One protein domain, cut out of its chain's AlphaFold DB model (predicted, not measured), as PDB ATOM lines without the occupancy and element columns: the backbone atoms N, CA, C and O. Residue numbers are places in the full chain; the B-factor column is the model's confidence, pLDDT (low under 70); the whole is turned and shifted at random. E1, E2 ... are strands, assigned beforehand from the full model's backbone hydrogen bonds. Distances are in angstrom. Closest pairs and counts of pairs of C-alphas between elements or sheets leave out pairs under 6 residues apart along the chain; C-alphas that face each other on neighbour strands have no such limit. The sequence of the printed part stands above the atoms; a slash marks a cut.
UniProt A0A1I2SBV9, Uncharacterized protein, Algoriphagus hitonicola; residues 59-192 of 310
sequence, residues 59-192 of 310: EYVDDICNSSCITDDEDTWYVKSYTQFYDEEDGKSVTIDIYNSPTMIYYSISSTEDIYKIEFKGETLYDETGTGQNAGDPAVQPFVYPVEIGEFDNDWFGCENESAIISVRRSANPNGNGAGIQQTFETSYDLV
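Overview. This is residues 59 to 192 of the 310 residues of an uncharacterized protein of Algoriphagus hitonicola (UniProt A0A1I2SBV9). Two twisted four-stranded sheets stand face to face as a sandwich, E1, E2, E3 and E6 in one and E5, E4, E7 and E8 in the other, the strands of the one at 25 degrees to those of the other. Loops at opposite ends, residues 149 to 160 and 171 to 181, hold the two C-alphas farthest apart. The printed part has 134 residues with eight named strands, E1 to E8, and no named helix; its class is all strand, though under half of the residues, 63, are in named elements. Both sheets are antiparallel, in the orders E1 - E2 - E3 - E6 and E5 - E4 - E7 - E8. The whole is compact, with a radius of gyration of the C-alphas of 16.4 A and spans of 51 by 35 by 23 A.

Arrangement. E1, residues 78 to 87, and E2, residues 92 to 100, form a hairpin; N 82 and O 96 are 2.8 A apart, within hydrogen-bond range. E3, residues 104 to 111, completes a meander, each strand the antiparallel neighbour of the one before, with N 97 and O 108 at 2.8 A. E4, residues 115 to 120, and E5, residues 123 to 127, form a hairpin in the other sheet, with N 118 and O 126 at 2.9 A. E6, residues 143 to 148, is an edge strand and neighbour of E3, with N 107 and O 145 at 2.9 A. E7, residues 161 to 170, pairs with E4 through N 119 and O 167 at 2.9 A, and forms a hairpin with E8, residues 182 to 190, with N 166 and O 185 at 2.9 A. Between the sheets, the closest C-alphas of E1 and E8, Lys 80 and Tyr 189, are 7.1 A apart.

Along the chain. E1 begins at C-alpha 78, (310.576, 206.365, 300.811), and is 28.1 A long; E2 is 26.9 A, E7 28.7 A and E8 26.1 A. E8 ends at C-alpha 190, (302.539, 206.794, 294.205).

Size, cuts and confidence. The C-alphas of Asp 153 and Asn 175 are 52.3 A apart. The printed part has no cut. The links E5 to E6, E6 to E7 and E7 to E8 are long. Residues 130 to 137 and 172 to 179 have pLDDT under 70.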
ATOM      1  N   GLU A  59     312.209 201.827 302.768       90.75
ATOM      2  CA  GLU A  59     311.723 201.048 301.622       90.75
ATOM      3  C   GLU A  59     310.248 201.361 301.336       90.75
ATOM      4  O   GLU A  59     309.418 201.382 302.248       90.75
ATOM      5  N   TYR A  60     309.917 201.601 300.069       91.94
ATOM      6  CA  TYR A  60     308.544 201.813 299.623       91.94
ATOM      7  C   TYR A  60     307.714 200.522 299.703       91.94
ATOM      8  O   TYR A  60     308.143 199.468 299.233       91.94
ATOM      9  N   VAL A  61     306.483 200.620 300.215       90.25
ATOM     10  CA  VAL A  61     305.513 199.512 300.284       90.25
ATOM     11  C   VAL A  61     304.192 199.899 299.605       90.25
ATOM     12  O   VAL A  61     303.795 201.055 299.639       90.25
ATOM     13  N   ASP A  62     303.481 198.942 299.002       82.31
ATOM     14  CA  ASP A  62     302.306 199.211 298.144       82.31
ATOM     15  C   ASP A  62     301.077 199.841 298.863       82.31
ATOM     16  O   ASP A  62     300.111 200.200 298.200       82.31
ATOM     17  N   ASP A  63     301.096 200.000 300.196       83.19
ATOM     18  CA  ASP A  63     300.041 200.660 301.005       83.19
ATOM     19  C   ASP A  63     300.598 201.819 301.858       83.19
ATOM     20  O   ASP A  63     300.087 202.184 302.921       83.19
ATOM     21  N   ILE A  64     301.720 202.387 301.417       84.88
ATOM     22  CA  ILE A  64     302.423 203.425 302.170       84.88
ATOM     23  C   ILE A  64     301.598 204.699 302.344       84.88
ATOM     24  O   ILE A  64     301.625 205.363 303.374       84.88
ATOM     25  N   CYS A  65     300.791 204.953 301.334       81.00
ATOM     26  CA  CYS A  65     299.881 206.057 301.173       81.00
ATOM     27  C   CYS A  65     298.940 206.341 302.343       81.00
ATOM     28  O   CYS A  65     298.664 207.495 302.648       81.00
ATOM     29  N   ASN A  66     298.453 205.289 302.999       77.19
ATOM     30  CA  ASN A  66     297.450 205.413 304.056       77.19
ATOM     31  C   ASN A  66     298.060 205.383 305.461       77.19
ATOM     32  O   ASN A  66     297.339 205.457 306.451       77.19
ATOM     33  N   SER A  67     299.372 205.173 305.563       81.44
ATOM     34  CA  SER A  67     300.022 204.834 306.832       81.44
ATOM     35  C   SER A  67     301.315 205.593 307.091       81.44
ATOM     36  O   SER A  67     301.906 205.448 308.159       81.44
ATOM     37  N   SER A  68     301.795 206.360 306.116       90.12
ATOM     38  CA  SER A  68     303.075 207.048 306.174       90.12
ATOM     39  C   SER A  68     302.992 208.389 305.472       90.12
ATOM     40  O   SER A  68     302.262 208.555 304.500       90.12
ATOM     41  N   CYS A  69     303.804 209.318 305.950       92.06
ATOM     42  CA  CYS A  69     303.987 210.624 305.356       92.06
ATOM     43  C   CYS A  69     305.477 210.994 305.367       92.06
ATOM     44  O   CYS A  69     306.275 210.363 306.074       92.06
ATOM     45  N   ILE A  70     305.847 211.985 304.562       93.81
ATOM     46  CA  ILE A  70     307.201 212.534 304.450       93.81
ATOM     47  C   ILE A  70     307.255 213.958 304.997       93.81
ATOM     48  O   ILE A  70     306.267 214.678 304.989       93.81
ATOM     49  N   THR A  71     308.425 214.400 305.421       93.00
ATOM     50  CA  THR A  71     308.702 215.801 305.773       93.00
ATOM     51  C   THR A  71     309.799 216.339 304.850       93.00
ATOM     52  O   THR A  71     310.257 215.633 303.949       93.00
ATOM     53  N   ASP A  72     310.274 217.563 305.078       91.06
ATOM     54  CA  ASP A  72     311.498 218.058 304.427       91.06
ATOM     55  C   ASP A  72     312.768 217.274 304.839       91.06
ATOM     56  O   ASP A  72     313.824 217.465 304.239       91.06
ATOM     57  N   ASP A  73     312.688 216.390 305.843       91.12
ATOM     58  CA  ASP A  73     313.785 215.517 306.273       91.12
ATOM     59  C   ASP A  73     313.887 214.251 305.398       91.12
ATOM     60  O   ASP A  73     312.964 213.430 305.355       91.12
ATOM     61  N   GLU A  74     315.037 214.063 304.748       91.69
ATOM     62  CA  GLU A  74     315.370 212.919 303.886       91.69
ATOM     63  C   GLU A  74     315.219 211.557 304.588       91.69
ATOM     64  O   GLU A  74     314.829 210.576 303.950       91.69
ATOM     65  N   ASP A  75     315.421 211.483 305.911       89.50
ATOM     66  CA  ASP A  75     315.260 210.244 306.699       89.50
ATOM     67  C   ASP A  75     313.786 209.770 306.781       89.50
ATOM     68  O   ASP A  75     313.472 208.660 307.246       89.50
ATOM     69  N   THR A  76     312.846 210.618 306.352       91.00
ATOM     70  CA  THR A  76     311.419 210.284 306.261       91.00
ATOM     71  C   THR A  76     310.996 209.825 304.872       91.00
ATOM     72  O   THR A  76     309.899 209.285 304.743       91.00
ATOM     73  N   TRP A  77     311.838 209.986 303.848       94.62
ATOM     74  CA  TRP A  77     311.474 209.686 302.463       94.62
ATOM     75  C   TRP A  77     311.519 208.185 302.172       94.62
ATOM     76  O   TRP A  77     312.273 207.419 302.784       94.62
ATOM     77  N   TYR A  78     310.712 207.767 301.195       94.69
ATOM     78  CA  TYR A  78     310.576 206.365 300.811       94.69
ATOM     79  C   TYR A  78     311.020 206.123 299.378       94.69
ATOM     80  O   TYR A  78     310.555 206.788 298.451       94.69
ATOM     81  N   VAL A  79     311.878 205.123 299.198       95.50
ATOM     82  CA  VAL A  79     312.479 204.779 297.913       95.50
ATOM     83  C   VAL A  79     311.855 203.528 297.308       95.50
ATOM     84  O   VAL A  79     311.743 202.483 297.953       95.50
ATOM     85  N   LYS A  80     311.475 203.627 296.034       95.88
ATOM     86  CA  LYS A  80     311.067 202.496 295.197       95.88
ATOM     87  C   LYS A  80     312.122 202.245 294.129       95.88
ATOM     88  O   LYS A  80     312.379 203.113 293.295       95.88
ATOM     89  N   SER A  81     312.703 201.049 294.139       96.06
ATOM     90  CA  SER A  81     313.822 200.689 293.264       96.06
ATOM     91  C   SER A  81     313.399 199.801 292.096       96.06
ATOM     92  O   SER A  81     312.695 198.804 292.259       96.06
ATOM     93  N   TYR A  82     313.912 200.112 290.908       96.62
ATOM     94  CA  TYR A  82     313.772 199.318 289.692       96.62
ATOM     95  C   TYR A  82     315.149 198.889 289.200       96.62
ATOM     96  O   TYR A  82     315.912 199.714 288.705       96.62
ATOM     97  N   THR A  83     315.457 197.596 289.273       96.06
ATOM     98  CA  THR A  83     316.748 197.057 288.820       96.06
ATOM     99  C   THR A  83     316.563 196.164 287.602       96.06
ATOM    100  O   THR A  83     315.745 195.245 287.615       96.06
ATOM    101  N   GLN A  84     317.356 196.396 286.554       95.44
ATOM    102  CA  GLN A  84     317.481 195.475 285.422       95.44
ATOM    103  C   GLN A  84     318.941 195.071 285.225       95.44
ATOM    104  O   GLN A  84     319.846 195.911 285.201       95.44
ATOM    105  N   PHE A  85     319.160 193.772 285.036       90.50
ATOM    106  CA  PHE A  85     320.459 193.207 284.695       90.50
ATOM    107  C   PHE A  85     320.613 193.166 283.177       90.50
ATOM    108  O   PHE A  85     319.695 192.795 282.447       90.50
ATOM    109  N   TYR A  86     321.781 193.562 282.684       86.62
ATOM    110  CA  TYR A  86     322.157 193.351 281.281       86.62
ATOM    111  C   TYR A  86     323.179 192.221 281.133       86.62
ATOM    112  O   TYR A  86     323.361 191.714 280.027       86.62
ATOM    113  N   ASP A  87     323.820 191.825 282.232       86.25
ATOM    114  CA  ASP A  87     324.649 190.632 282.333       86.25
ATOM    115  C   ASP A  87     324.492 190.062 283.751       86.25
ATOM    116  O   ASP A  87     325.060 190.574 284.717       86.25
ATOM    117  N   GLU A  88     323.620 189.060 283.886       86.50
ATOM    118  CA  GLU A  88     323.320 188.418 285.170       86.50
ATOM    119  C   GLU A  88     324.520 187.631 285.715       86.50
ATOM    120  O   GLU A  88     324.688 187.555 286.930       86.50
ATOM    121  N   GLU A  89     325.365 187.074 284.839       90.44
ATOM    122  CA  GLU A  89     326.524 186.272 285.249       90.44
ATOM    123  C   GLU A  89     327.581 187.146 285.936       90.44
ATOM    124  O   GLU A  89     328.138 186.748 286.960       90.44
ATOM    125  N   ASP A  90     327.797 188.356 285.416       85.69
ATOM    126  CA  ASP A  90     328.740 189.335 285.971       85.69
ATOM    127  C   ASP A  90     328.106 190.290 287.009       85.69
ATOM    128  O   ASP A  90     328.771 191.215 287.477       85.69
ATOM    129  N   GLY A  91     326.830 190.100 287.378       87.56
ATOM    130  CA  GLY A  91     326.136 190.936 288.375       87.56
ATOM    131  C   GLY A  91     325.949 192.391 287.935       87.56
ATOM    132  O   GLY A  91     325.966 193.321 288.738       87.56
ATOM    133  N   LYS A  92     325.819 192.594 286.632       88.88
ATOM    134  CA  LYS A  92     325.979 193.869 285.953       88.88
ATOM    135  C   LYS A  92     324.599 194.479 285.686       88.88
ATOM    136  O   LYS A  92     323.809 193.944 284.897       88.88
ATOM    137  N   SER A  93     324.295 195.599 286.346       93.19
ATOM    138  CA  SER A  93     322.937 196.163 286.407       93.19
ATOM    139  C   SER A  93     322.860 197.688 286.274       93.19
ATOM    140  O   SER A  93     323.853 198.424 286.339       93.19
ATOM    141  N   VAL A  94     321.639 198.156 286.024       94.94
ATOM    142  CA  VAL A  94     321.206 199.547 286.179       94.94
ATOM    143  C   VAL A  94     320.056 199.538 287.182       94.94
ATOM    144  O   VAL A  94     319.152 198.706 287.057       94.94
ATOM    145  N   THR A  95     320.096 200.462 288.136       96.31
ATOM    146  CA  THR A  95     319.063 200.657 289.156       96.31
ATOM    147  C   THR A  95     318.517 202.077 289.054       96.31
ATOM    148  O   THR A  95     319.278 203.031 288.890       96.31
ATOM    149  N   ILE A  96     317.193 202.207 289.109       97.00
ATOM    150  CA  ILE A  96     316.485 203.482 289.203       97.00
ATOM    151  C   ILE A  96     315.750 203.515 290.532       97.00
ATOM    152  O   ILE A  96     314.812 202.746 290.733       97.00
ATOM    153  N   ASP A  97     316.164 204.429 291.390       97.00
ATOM    154  CA  ASP A  97     315.538 204.719 292.670       97.00
ATOM    155  C   ASP A  97     314.644 205.949 292.521       97.00
ATOM    156  O   ASP A  97     315.066 206.970 291.971       97.00
ATOM    157  N   ILE A  98     313.399 205.835 292.978       97.25
ATOM    158  CA  ILE A  98     312.391 206.897 292.903       97.25
ATOM    159  C   ILE A  98     311.912 207.222 294.308       97.25
ATOM    160  O   ILE A  98     311.550 206.310 295.051       97.25
ATOM    161  N   TYR A  99     311.911 208.503 294.655       96.81
ATOM    162  CA  TYR A  99     311.435 209.021 295.936       96.81
ATOM    163  C   TYR A  99     310.936 210.459 295.764       96.81
ATOM    164  O   TYR A  99     311.381 211.155 294.848       96.81
ATOM    165  N   ASN A 100     310.024 210.919 296.621       97.38
ATOM    166  CA  ASN A 100     309.577 212.311 296.633       97.38
ATOM    167  C   ASN A 100     309.929 213.029 297.942       97.38
ATOM    168  O   ASN A 100     309.980 212.434 299.012       97.38
ATOM    169  N   SER A 101     310.167 214.329 297.801       96.19
ATOM    170  CA  SER A 101     310.110 215.340 298.861       96.19
ATOM    171  C   SER A 101     308.755 216.064 298.777       96.19
ATOM    172  O   SER A 101     307.993 215.798 297.839       96.19
ATOM    173  N   PRO A 102     308.464 217.038 299.658       95.44
ATOM    174  CA  PRO A 102     307.230 217.820 299.572       95.44
ATOM    175  C   PRO A 102     307.005 218.571 298.249       95.44
ATOM    176  O   PRO A 102     305.866 218.879 297.914       95.44
ATOM    177  N   THR A 103     308.068 218.873 297.491       96.12
ATOM    178  CA  THR A 103     307.980 219.723 296.280       96.12
ATOM    179  C   THR A 103     308.584 219.117 295.014       96.12
ATOM    180  O   THR A 103     308.407 219.652 293.915       96.12
ATOM    181  N   MET A 104     309.284 217.988 295.138       97.19
ATOM    182  CA  MET A 104     310.014 217.340 294.044       97.19
ATOM    183  C   MET A 104     309.846 215.825 294.084       97.19
ATOM    184  O   MET A 104     309.908 215.238 295.162       97.19
ATOM    185  N   ILE A 105     309.785 215.193 292.913       97.69
ATOM    186  CA  ILE A 105     310.077 213.766 292.734       97.69
ATOM    187  C   ILE A 105     311.472 213.601 292.124       97.69
ATOM    188  O   ILE A 105     311.850 214.307 291.187       97.69
ATOM    189  N   TYR A 106     312.254 212.669 292.654       97.31
ATOM    190  CA  TYR A 106     313.627 212.410 292.242       97.31
ATOM    191  C   TYR A 106     313.735 211.054 291.556       97.31
ATOM    192  O   TYR A 106     313.207 210.053 292.036       97.31
ATOM    193  N   TYR A 107     314.481 211.021 290.454       97.25
ATOM    194  CA  TYR A 107     314.901 209.796 289.781       97.25
ATOM    195  C   TYR A 107     316.420 209.671 289.908       97.25
ATOM    196  O   TYR A 107     317.167 210.361 289.209       97.25
ATOM    197  N   SER A 108     316.876 208.809 290.812       96.31
ATOM    198  CA  SER A 108     318.291 208.515 291.040       96.31
ATOM    199  C   SER A 108     318.688 207.275 290.243       96.31
ATOM    200  O   SER A 108     318.217 206.168 290.489       96.31
ATOM    201  N   ILE A 109     319.527 207.468 289.229       95.69
ATOM    202  CA  ILE A 109     319.951 206.421 288.302       95.69
ATOM    203  C   ILE A 109     321.384 206.038 288.645       95.69
ATOM    204  O   ILE A 109     322.301 206.853 288.518       95.69
ATOM    205  N   SER A 110     321.579 204.786 289.042       94.25
ATOM    206  CA  SER A 110     322.890 204.211 289.323       94.25
ATOM    207  C   SER A 110     323.166 203.015 288.418       94.25
ATOM    208  O   SER A 110     322.263 202.338 287.913       94.25
ATOM    209  N   SER A 111     324.441 202.742 288.163       92.38
ATOM    210  CA  SER A 111     324.834 201.571 287.396       92.38
ATOM    211  C   SER A 111     326.190 201.034 287.820       92.38
ATOM    212  O   SER A 111     327.068 201.781 288.244       92.38
ATOM    213  N   THR A 112     326.374 199.723 287.663       91.00
ATOM    214  CA  THR A 112     327.651 199.054 287.946       91.00
ATOM    215  C   THR A 112     328.739 199.354 286.908       91.00
ATOM    216  O   THR A 112     329.885 198.977 287.115       91.00
ATOM    217  N   GLU A 113     328.397 200.000 285.787       88.25
ATOM    218  CA  GLU A 113     329.365 200.484 284.789       88.25
ATOM    219  C   GLU A 113     328.945 201.865 284.275       88.25
ATOM    220  O   GLU A 113     327.823 202.311 284.519       88.25
ATOM    221  N   ASP A 114     329.814 202.486 283.478       88.62
ATOM    222  CA  ASP A 114     329.608 203.819 282.919       88.62
ATOM    223  C   ASP A 114     328.328 203.941 282.075       88.62
ATOM    224  O   ASP A 114     328.052 203.158 281.151       88.62
ATOM    225  N   ILE A 115     327.563 204.992 282.368       88.81
ATOM    226  CA  ILE A 115     326.379 205.399 281.614       88.81
ATOM    227  C   ILE A 115     326.786 206.417 280.547       88.81
ATOM    228  O   ILE A 115     327.474 207.390 280.843       88.81
ATOM    229  N   TYR A 116     326.301 206.216 279.317       86.50
ATOM    230  CA  TYR A 116     326.628 207.042 278.146       86.50
ATOM    231  C   TYR A 116     325.466 207.917 277.699       86.50
ATOM    232  O   TYR A 116     325.683 208.980 277.127       86.50
ATOM    233  N   LYS A 117     324.229 207.460 277.906       90.75
ATOM    234  CA  LYS A 117     323.040 208.237 277.568       90.75
ATOM    235  C   LYS A 117     321.905 207.935 278.533       90.75
ATOM    236  O   LYS A 117     321.662 206.768 278.839       90.75
ATOM    237  N   ILE A 118     321.199 208.976 278.952       93.69
ATOM    238  CA  ILE A 118     319.970 208.881 279.738       93.69
ATOM    239  C   ILE A 118     318.889 209.663 279.002       93.69
ATOM    240  O   ILE A 118     319.077 210.836 278.670       93.69
ATOM    241  N   GLU A 119     317.761 209.009 278.748       95.44
ATOM    242  CA  GLU A 119     316.563 209.634 278.196       95.44
ATOM    243  C   GLU A 119     315.394 209.460 279.162       95.44
ATOM    244  O   GLU A 119     315.105 208.346 279.597       95.44
ATOM    245  N   PHE A 120     314.705 210.554 279.468       96.62
ATOM    246  CA  PHE A 120     313.564 210.602 280.375       96.62
ATOM    247  C   PHE A 120     312.349 211.127 279.621       96.62
ATOM    248  O   PHE A 120     312.400 212.210 279.042       96.62
ATOM    249  N   LYS A 121     311.268 210.338 279.557       95.44
ATOM    250  CA  LYS A 121     310.050 210.673 278.787       95.44
ATOM    251  C   LYS A 121     310.351 211.097 277.328       95.44
ATOM    252  O   LYS A 121     309.624 211.881 276.728       95.44
ATOM    253  N   GLY A 122     311.416 210.542 276.738       93.12
ATOM    254  CA  GLY A 122     311.871 210.835 275.370       93.12
ATOM    255  C   GLY A 122     312.812 212.039 275.232       93.12
ATOM    256  O   GLY A 122     313.335 212.265 274.140       93.12
ATOM    257  N   GLU A 123     313.073 212.784 276.305       94.12
ATOM    258  CA  GLU A 123     314.043 213.879 276.328       94.12
ATOM    259  C   GLU A 123     315.422 213.373 276.758       94.12
ATOM    260  O   GLU A 123     315.551 212.607 277.710       94.12
ATOM    261  N   THR A 124     316.477 213.782 276.050       93.44
ATOM    262  CA  THR A 124     317.853 213.406 276.403       93.44
ATOM    263  C   THR A 124     318.347 214.269 277.562       93.44
ATOM    264  O   THR A 124     318.614 215.453 277.372       93.44
ATOM    265  N   LEU A 125     318.498 213.661 278.742       91.44
ATOM    266  CA  LEU A 125     319.030 214.319 279.940       91.44
ATOM    267  C   LEU A 125     320.560 214.333 279.956       91.44
ATOM    268  O   LEU A 125     321.184 215.278 280.430       91.44
ATOM    269  N   TYR A 126     321.164 213.273 279.426       89.44
ATOM    270  CA  TYR A 126     322.608 213.093 279.387       89.44
ATOM    271  C   TYR A 126     323.002 212.330 278.117       89.44
ATOM    272  O   TYR A 126     322.325 211.370 277.750       89.44
ATOM    273  N   ASP A 127     324.080 212.754 277.449       86.88
ATOM    274  CA  ASP A 127     324.656 212.092 276.268       86.88
ATOM    275  C   ASP A 127     326.155 212.409 276.146       86.88
ATOM    276  O   ASP A 127     326.544 213.512 275.751       86.88
ATOM    277  N   GLU A 128     326.998 211.425 276.452       78.38
ATOM    278  CA  GLU A 128     328.460 211.523 276.358       78.38
ATOM    279  C   GLU A 128     328.948 211.632 274.901       78.38
ATOM    280  O   GLU A 128     330.014 212.184 274.629       78.38
ATOM    281  N   THR A 129     328.165 211.128 273.938       72.25
ATOM    282  CA  THR A 129     328.522 211.101 272.507       72.25
ATOM    283  C   THR A 129     328.167 212.392 271.765       72.25
ATOM    284  O   THR A 129     328.528 212.565 270.596       72.25
ATOM    285  N   GLY A 130     327.453 213.301 272.432       60.78
ATOM    286  CA  GLY A 130     326.993 214.563 271.871       60.78
ATOM    287  C   GLY A 130     328.107 215.593 271.651       60.78
ATOM    288  O   GLY A 130     329.218 215.490 272.150       60.78
ATOM    289  N   THR A 131     327.783 216.657 270.913       54.28
ATOM    290  CA  THR A 131     328.630 217.862 270.757       54.28
ATOM    291  C   THR A 131     328.329 218.933 271.825       54.28
ATOM    292  O   THR A 131     328.651 220.106 271.641       54.28
ATOM    293  N   GLY A 132     327.663 218.542 272.920       54.66
ATOM    294  CA  GLY A 132     327.199 219.422 273.999       54.66
ATOM    295  C   GLY A 132     328.241 219.690 275.094       54.66
ATOM    296  O   GLY A 132     329.356 219.183 275.046       54.66
ATOM    297  N   GLN A 133     327.861 220.492 276.099       47.91
ATOM    298  CA  GLN A 133     328.744 220.987 277.172       47.91
ATOM    299  C   GLN A 133     329.399 219.903 278.054       47.91
ATOM    300  O   GLN A 133     330.370 220.226 278.731       47.91
ATOM    301  N   ASN A 134     328.928 218.650 278.002       50.91
ATOM    302  CA  ASN A 134     329.404 217.527 278.826       50.91
ATOM    303  C   ASN A 134     330.005 216.372 277.995       50.91
ATOM    304  O   ASN A 134     330.006 215.226 278.429       50.91
ATOM    305  N   ALA A 135     330.463 216.640 276.771       59.19
ATOM    306  CA  ALA A 135     331.052 215.606 275.922       59.19
ATOM    307  C   ALA A 135     332.398 215.105 276.489       59.19
ATOM    308  O   ALA A 135     333.363 215.871 276.531       59.19
ATOM    309  N   GLY A 136     332.475 213.817 276.846       63.28
ATOM    310  CA  GLY A 136     333.734 213.102 277.110       63.28
ATOM    311  C   GLY A 136     334.053 212.716 278.557       63.28
ATOM    312  O   GLY A 136     335.118 212.137 278.762       63.28
ATOM    313  N   ASP A 137     333.172 212.994 279.521       69.94
ATOM    314  CA  ASP A 137     333.282 212.483 280.895       69.94
ATOM    315  C   ASP A 137     332.044 211.632 281.220       69.94
ATOM    316  O   ASP A 137     330.943 212.075 280.893       69.94
ATOM    317  N   PRO A 138     332.183 210.452 281.860       70.06
ATOM    318  CA  PRO A 138     331.046 209.612 282.230       70.06
ATOM    319  C   PRO A 138     330.127 210.330 283.227       70.06
ATOM    320  O   PRO A 138     330.577 211.143 284.039       70.06
ATOM    321  N   ALA A 139     328.831 210.002 283.203       75.62
ATOM    322  CA  ALA A 139     327.865 210.576 284.133       75.62
ATOM    323  C   ALA A 139     328.282 210.267 285.575       75.62
ATOM    324  O   ALA A 139     328.475 209.102 285.924       75.62
ATOM    325  N   VAL A 140     328.354 211.300 286.420       80.94
ATOM    326  CA  VAL A 140     328.531 211.122 287.866       80.94
ATOM    327  C   VAL A 140     327.416 210.209 288.374       80.94
ATOM    328  O   VAL A 140     326.245 210.450 288.084       80.94
ATOM    329  N   GLN A 141     327.796 209.135 289.068       81.62
ATOM    330  CA  GLN A 141     326.871 208.154 289.627       81.62
ATOM    331  C   GLN A 141     326.740 208.366 291.149       81.62
ATOM    332  O   GLN A 141     327.775 208.497 291.810       81.62
ATOM    333  N   PRO A 142     325.516 208.354 291.711       90.50
ATOM    334  CA  PRO A 142     324.243 208.289 290.990       90.50
ATOM    335  C   PRO A 142     323.946 209.587 290.214       90.50
ATOM    336  O   PRO A 142     324.289 210.684 290.654       90.50
ATOM    337  N   PHE A 143     323.296 209.457 289.054       92.38
ATOM    338  CA  PHE A 143     322.737 210.589 288.318       92.38
ATOM    339  C   PHE A 143     321.344 210.888 288.873       92.38
ATOM    340  O   PHE A 143     320.435 210.080 288.699       92.38
ATOM    341  N   VAL A 144     321.174 212.035 289.528       94.50
ATOM    342  CA  VAL A 144     319.900 212.431 290.143       94.50
ATOM    343  C   VAL A 144     319.190 213.449 289.258       94.50
ATOM    344  O   VAL A 144     319.742 214.507 288.950       94.50
ATOM    345  N   TYR A 145     317.958 213.133 288.861       96.12
ATOM    346  CA  TYR A 145     317.096 214.025 288.094       96.12
ATOM    347  C   TYR A 145     315.857 214.423 288.909       96.12
ATOM    348  O   TYR A 145     314.969 213.585 289.087       96.12
ATOM    349  N   PRO A 146     315.789 215.668 289.411       97.12
ATOM    350  CA  PRO A 146     314.604 216.184 290.085       97.12
ATOM    351  C   PRO A 146     313.544 216.644 289.074       97.12
ATOM    352  O   PRO A 146     313.868 217.232 288.039       97.12
ATOM    353  N   VAL A 147     312.276 216.421 289.404       97.00
ATOM    354  CA  VAL A 147     311.105 216.920 288.679       97.00
ATOM    355  C   VAL A 147     310.193 217.628 289.677       97.00
ATOM    356  O   VAL A 147     309.823 217.045 290.694       97.00
ATOM    357  N   GLU A 148     309.837 218.880 289.387       97.06
ATOM    358  CA  GLU A 148     308.912 219.664 290.214       97.06
ATOM    359  C   GLU A 148     307.503 219.059 290.162       97.06
ATOM    360  O   GLU A 148     306.974 218.825 289.072       97.06
ATOM    361  N   ILE A 149     306.911 218.830 291.339       96.44
ATOM    362  CA  ILE A 149     305.513 218.382 291.504       96.44
ATOM    363  C   ILE A 149     304.606 219.478 292.088       96.44
ATOM    364  O   ILE A 149     303.391 219.356 292.019       96.44
ATOM    365  N   GLY A 150     305.183 220.577 292.592       92.62
ATOM    366  CA  GLY A 150     304.446 221.729 293.125       92.62
ATOM    367  C   GLY A 150     304.203 221.662 294.636       92.62
ATOM    368  O   GLY A 150     304.920 220.968 295.353       92.62
ATOM    369  N   GLU A 151     303.239 222.434 295.131       88.31
ATOM    370  CA  GLU A 151     302.867 222.495 296.550       88.31
ATOM    371  C   GLU A 151     301.825 221.418 296.894       88.31
ATOM    372  O   GLU A 151     300.824 221.260 296.190       88.31
ATOM    373  N   PHE A 152     302.060 220.675 297.980       85.44
ATOM    374  CA  PHE A 152     301.132 219.654 298.479       85.44
ATOM    375  C   PHE A 152     299.760 220.264 298.813       85.44
ATOM    376  O   PHE A 152     299.688 221.404 299.267       85.44
ATOM    377  N   ASP A 153     298.683 219.525 298.541       83.06
ATOM    378  CA  ASP A 153     297.270 219.943 298.637       83.06
ATOM    379  C   ASP A 153     296.832 221.073 297.682       83.06
ATOM    380  O   ASP A 153     295.644 221.401 297.611       83.06
ATOM    381  N   ASN A 154     297.752 221.632 296.887       81.56
ATOM    382  CA  ASN A 154     297.458 222.642 295.867       81.56
ATOM    383  C   ASN A 154     297.680 222.114 294.444       81.56
ATOM    384  O   ASN A 154     296.780 222.194 293.603       81.56
ATOM    385  N   ASP A 155     298.881 221.605 294.174       93.31
ATOM    386  CA  ASP A 155     299.313 221.134 292.855       93.31
ATOM    387  C   ASP A 155     299.286 219.604 292.743       93.31
ATOM    388  O   ASP A 155     299.009 219.084 291.662       93.31
ATOM    389  N   TRP A 156     299.542 218.899 293.849       93.06
ATOM    390  CA  TRP A 156     299.538 217.439 293.924       93.06
ATOM    391  C   TRP A 156     298.925 216.957 295.240       93.06
ATOM    392  O   TRP A 156     298.946 217.664 296.251       93.06
ATOM    393  N   PHE A 157     298.398 215.734 295.226       89.31
ATOM    394  CA  PHE A 157     297.815 215.088 296.402       89.31
ATOM    395  C   PHE A 157     298.539 213.785 296.717       89.31
ATOM    396  O   PHE A 157     299.094 213.125 295.832       89.31
ATOM    397  N   GLY A 158     298.492 213.379 297.986       91.06
ATOM    398  CA  GLY A 158     298.981 212.066 298.394       91.06
ATOM    399  C   GLY A 158     298.372 210.969 297.522       91.06
ATOM    400  O   GLY A 158     297.184 211.012 297.195       91.06
ATOM    401  N   CYS A 159     299.185 209.981 297.157       92.75
ATOM    402  CA  CYS A 159     298.779 208.805 296.381       92.75
ATOM    403  C   CYS A 159     298.463 209.045 294.914       92.75
ATOM    404  O   CYS A 159     297.966 208.148 294.229       92.75
ATOM    405  N   GLU A 160     298.782 210.227 294.401       95.38
ATOM    406  CA  GLU A 160     298.825 210.437 292.968       95.38
ATOM    407  C   GLU A 160     299.963 209.612 292.347       95.38
ATOM    408  O   GLU A 160     301.090 209.596 292.841       95.38
ATOM    409  N   ASN A 161     299.652 208.873 291.277       95.88
ATOM    410  CA  ASN A 161     300.612 207.990 290.625       95.88
ATOM    411  C   ASN A 161     301.438 208.740 289.580       95.88
ATOM    412  O   ASN A 161     300.924 209.125 288.527       95.88
ATOM    413  N   GLU A 162     302.742 208.823 289.812       96.44
ATOM    414  CA  GLU A 162     303.710 209.333 288.855       96.44
ATOM    415  C   GLU A 162     304.378 208.197 288.086       96.44
ATOM    416  O   GLU A 162     304.984 207.284 288.653       96.44
ATOM    417  N   SER A 163     304.303 208.263 286.756       97.06
ATOM    418  CA  SER A 163     304.910 207.267 285.873       97.06
ATOM    419  C   SER A 163     305.833 207.892 284.833       97.06
ATOM    420  O   SER A 163     305.613 208.991 284.307       97.06
ATOM    421  N   ALA A 164     306.909 207.172 284.524       97.12
ATOM    422  CA  ALA A 164     307.894 207.599 283.543       97.12
ATOM    423  C   ALA A 164     308.493 206.411 282.788       97.12
ATOM    424  O   ALA A 164     308.706 205.331 283.346       97.12
ATOM    425  N   ILE A 165     308.814 206.651 281.514       97.75
ATOM    426  CA  ILE A 165     309.653 205.762 280.712       97.75
ATOM    427  C   ILE A 165     311.065 206.337 280.708       97.75
ATOM    428  O   ILE A 165     311.274 207.467 280.253       97.75
ATOM    429  N   ILE A 166     312.022 205.550 281.191       97.69
ATOM    430  CA  ILE A 166     313.429 205.943 281.300       97.69
ATOM    431  C   ILE A 166     314.262 204.973 280.472       97.69
ATOM    432  O   ILE A 166     314.165 203.760 280.637       97.69
ATOM    433  N   SER A 167     315.067 205.494 279.551       96.50
ATOM    434  CA  SER A 167     316.005 204.695 278.760       96.50
ATOM    435  C   SER A 167     317.433 205.021 279.158       96.50
ATOM    436  O   SER A 167     317.859 206.171 279.090       96.50
ATOM    437  N   VAL A 168     318.189 203.993 279.528       94.38
ATOM    438  CA  VAL A 168     319.596 204.107 279.914       94.38
ATOM    439  C   VAL A 168     320.432 203.327 278.916       94.38
ATOM    440  O   VAL A 168     320.227 202.129 278.706       94.38
ATOM    441  N   ARG A 169     321.385 204.005 278.277       90.75
ATOM    442  CA  ARG A 169     322.326 203.395 277.339       90.75
ATOM    443  C   ARG A 169     323.729 203.399 277.916       90.75
ATOM    444  O   ARG A 169     324.217 204.424 278.393       90.75
ATOM    445  N   ARG A 170     324.405 202.265 277.771       84.50
ATOM    446  CA  ARG A 170     325.801 202.070 278.175       84.50
ATOM    447  C   ARG A 170     326.667 201.657 276.997       84.50
ATOM    448  O   ARG A 170     326.158 201.093 276.024       84.50
ATOM    449  N   SER A 171     327.969 201.906 277.063       72.31
ATOM    450  CA  SER A 171     328.883 201.423 276.028       72.31
ATOM    451  C   SER A 171     329.034 199.916 276.144       72.31
ATOM    452  O   SER A 171     329.296 199.373 277.210       72.31
ATOM    453  N   ALA A 172     328.868 199.231 275.017       59.88
ATOM    454  CA  ALA A 172     329.113 197.799 274.929       59.88
ATOM    455  C   ALA A 172     330.607 197.478 274.745       59.88
ATOM    456  O   ALA A 172     330.969 196.304 274.687       59.88
ATOM    457  N   ASN A 173     331.483 198.481 274.559       60.16
ATOM    458  CA  ASN A 173     332.890 198.213 274.272       60.16
ATOM    459  C   ASN A 173     333.797 199.448 274.463       60.16
ATOM    460  O   ASN A 173     333.646 200.412 273.705       60.16
ATOM    461  N   PRO A 174     334.828 199.402 275.328       53.88
ATOM    462  CA  PRO A 174     335.869 200.437 275.371       53.88
ATOM    463  C   PRO A 174     336.667 200.544 274.054       53.88
ATOM    464  O   PRO A 174     337.365 201.526 273.828       53.88
ATOM    465  N   ASN A 175     336.539 199.563 273.145       54.84
ATOM    466  CA  ASN A 175     337.234 199.527 271.853       54.84
ATOM    467  C   ASN A 175     336.382 199.990 270.645       54.84
ATOM    468  O   ASN A 175     336.767 199.763 269.498       54.84
ATOM    469  N   GLY A 176     335.237 200.647 270.877       50.41
ATOM    470  CA  GLY A 176     334.677 201.617 269.921       50.41
ATOM    471  C   GLY A 176     333.874 201.110 268.715       50.41
ATOM    472  O   GLY A 176     333.786 201.843 267.739       50.41
ATOM    473  N   ASN A 177     333.272 199.912 268.730       51.31
ATOM    474  CA  ASN A 177     332.427 199.450 267.604       51.31
ATOM    475  C   ASN A 177     331.246 198.534 268.000       51.31
ATOM    476  O   ASN A 177     330.897 197.601 267.278       51.31
ATOM    477  N   GLY A 178     330.611 198.788 269.146       56.22
ATOM    478  CA  GLY A 178     329.351 198.140 269.531       56.22
ATOM    479  C   GLY A 178     328.225 199.162 269.623       56.22
ATOM    480  O   GLY A 178     328.406 200.217 270.229       56.22
ATOM    481  N   ALA A 179     327.054 198.867 269.053       58.31
ATOM    482  CA  ALA A 179     325.839 199.580 269.424       58.31
ATOM    483  C   ALA A 179     325.604 199.283 270.912       58.31
ATOM    484  O   ALA A 179     325.316 198.143 271.256       58.31
ATOM    485  N   GLY A 180     325.841 200.266 271.786       71.81
ATOM    486  CA  GLY A 180     325.700 200.107 273.236       71.81
ATOM    487  C   GLY A 180     324.397 199.414 273.646       71.81
ATOM    488  O   GLY A 180     323.395 199.566 272.945       71.81
ATOM    489  N   ILE A 181     324.411 198.673 274.757       84.69
ATOM    490  CA  ILE A 181     323.203 198.034 275.301       84.69
ATOM    491  C   ILE A 181     322.307 199.134 275.878       84.69
ATOM    492  O   ILE A 181     322.776 199.992 276.630       84.69
ATOM    493  N   GLN A 182     321.034 199.121 275.491       90.69
ATOM    494  CA  GLN A 182     320.006 200.015 276.012       90.69
ATOM    495  C   GLN A 182     319.043 199.205 276.872       90.69
ATOM    496  O   GLN A 182     318.565 198.164 276.424       90.69
ATOM    497  N   GLN A 183     318.766 199.704 278.072       94.00
ATOM    498  CA  GLN A 183     317.688 199.225 278.930       94.00
ATOM    499  C   GLN A 183     316.592 200.279 279.003       94.00
ATOM    500  O   GLN A 183     316.883 201.477 279.035       94.00
ATOM    501  N   THR A 184     315.345 199.821 279.024       96.62
ATOM    502  CA  THR A 184     314.167 200.679 279.155       96.62
ATOM    503  C   THR A 184     313.389 200.264 280.393       96.62
ATOM    504  O   THR A 184     313.055 199.093 280.573       96.62
ATOM    505  N   PHE A 185     313.090 201.247 281.228       97.31
ATOM    506  CA  PHE A 185     312.359 201.106 282.472       97.31
ATOM    507  C   PHE A 185     311.002 201.776 282.319       97.31
ATOM    508  O   PHE A 185     310.925 202.950 281.959       97.31
ATOM    509  N   GLU A 186     309.944 201.025 282.600       98.00
ATOM    510  CA  GLU A 186     308.613 201.567 282.852       98.00
ATOM    511  C   GLU A 186     308.462 201.660 284.370       98.00
ATOM    512  O   GLU A 186     308.486 200.645 285.066       98.00
ATOM    513  N   THR A 187     308.394 202.885 284.881       97.38
ATOM    514  CA  THR A 187     308.394 203.171 286.319       97.38
ATOM    515  C   THR A 187     307.060 203.755 286.758       97.38
ATOM    516  O   THR A 187     306.377 204.399 285.958       97.38
ATOM    517  N   SER A 188     306.680 203.506 288.012       96.88
ATOM    518  CA  SER A 188     305.424 203.975 288.596       96.88
ATOM    519  C   SER A 188     305.546 204.094 290.119       96.88
ATOM    520  O   SER A 188     305.874 203.124 290.808       96.88
ATOM    521  N   TYR A 189     305.280 205.280 290.644       96.62
ATOM    522  CA  TYR A 189     305.482 205.648 292.040       96.62
ATOM    523  C   TYR A 189     304.265 206.432 292.527       96.62
ATOM    524  O   TYR A 189     303.932 207.439 291.909       96.62
ATOM    525  N   ASP A 190     303.594 205.985 293.590       96.69
ATOM    526  CA  ASP A 190     302.539 206.794 294.205       96.69
ATOM    527  C   ASP A 190     303.204 207.781 295.165       96.69
ATOM    528  O   ASP A 190     304.012 207.386 296.007       96.69
ATOM    529  N   LEU A 191     302.915 209.071 295.000       96.50
ATOM    530  CA  LEU A 191     303.530 210.122 295.804       96.50
ATOM    531  C   LEU A 191     303.163 209.937 297.281       96.50
ATOM    532  O   LEU A 191     301.981 209.903 297.634       96.50
ATOM    533  N   VAL A 192     304.171 209.830 298.150       95.56
ATOM    534  CA  VAL A 192     303.941 209.705 299.595       95.56
ATOM    535  C   VAL A 192     303.508 211.075 300.127       95.56
ATOM    536  O   VAL A 192     304.196 212.056 299.828       95.56
TER     537      VAL A 192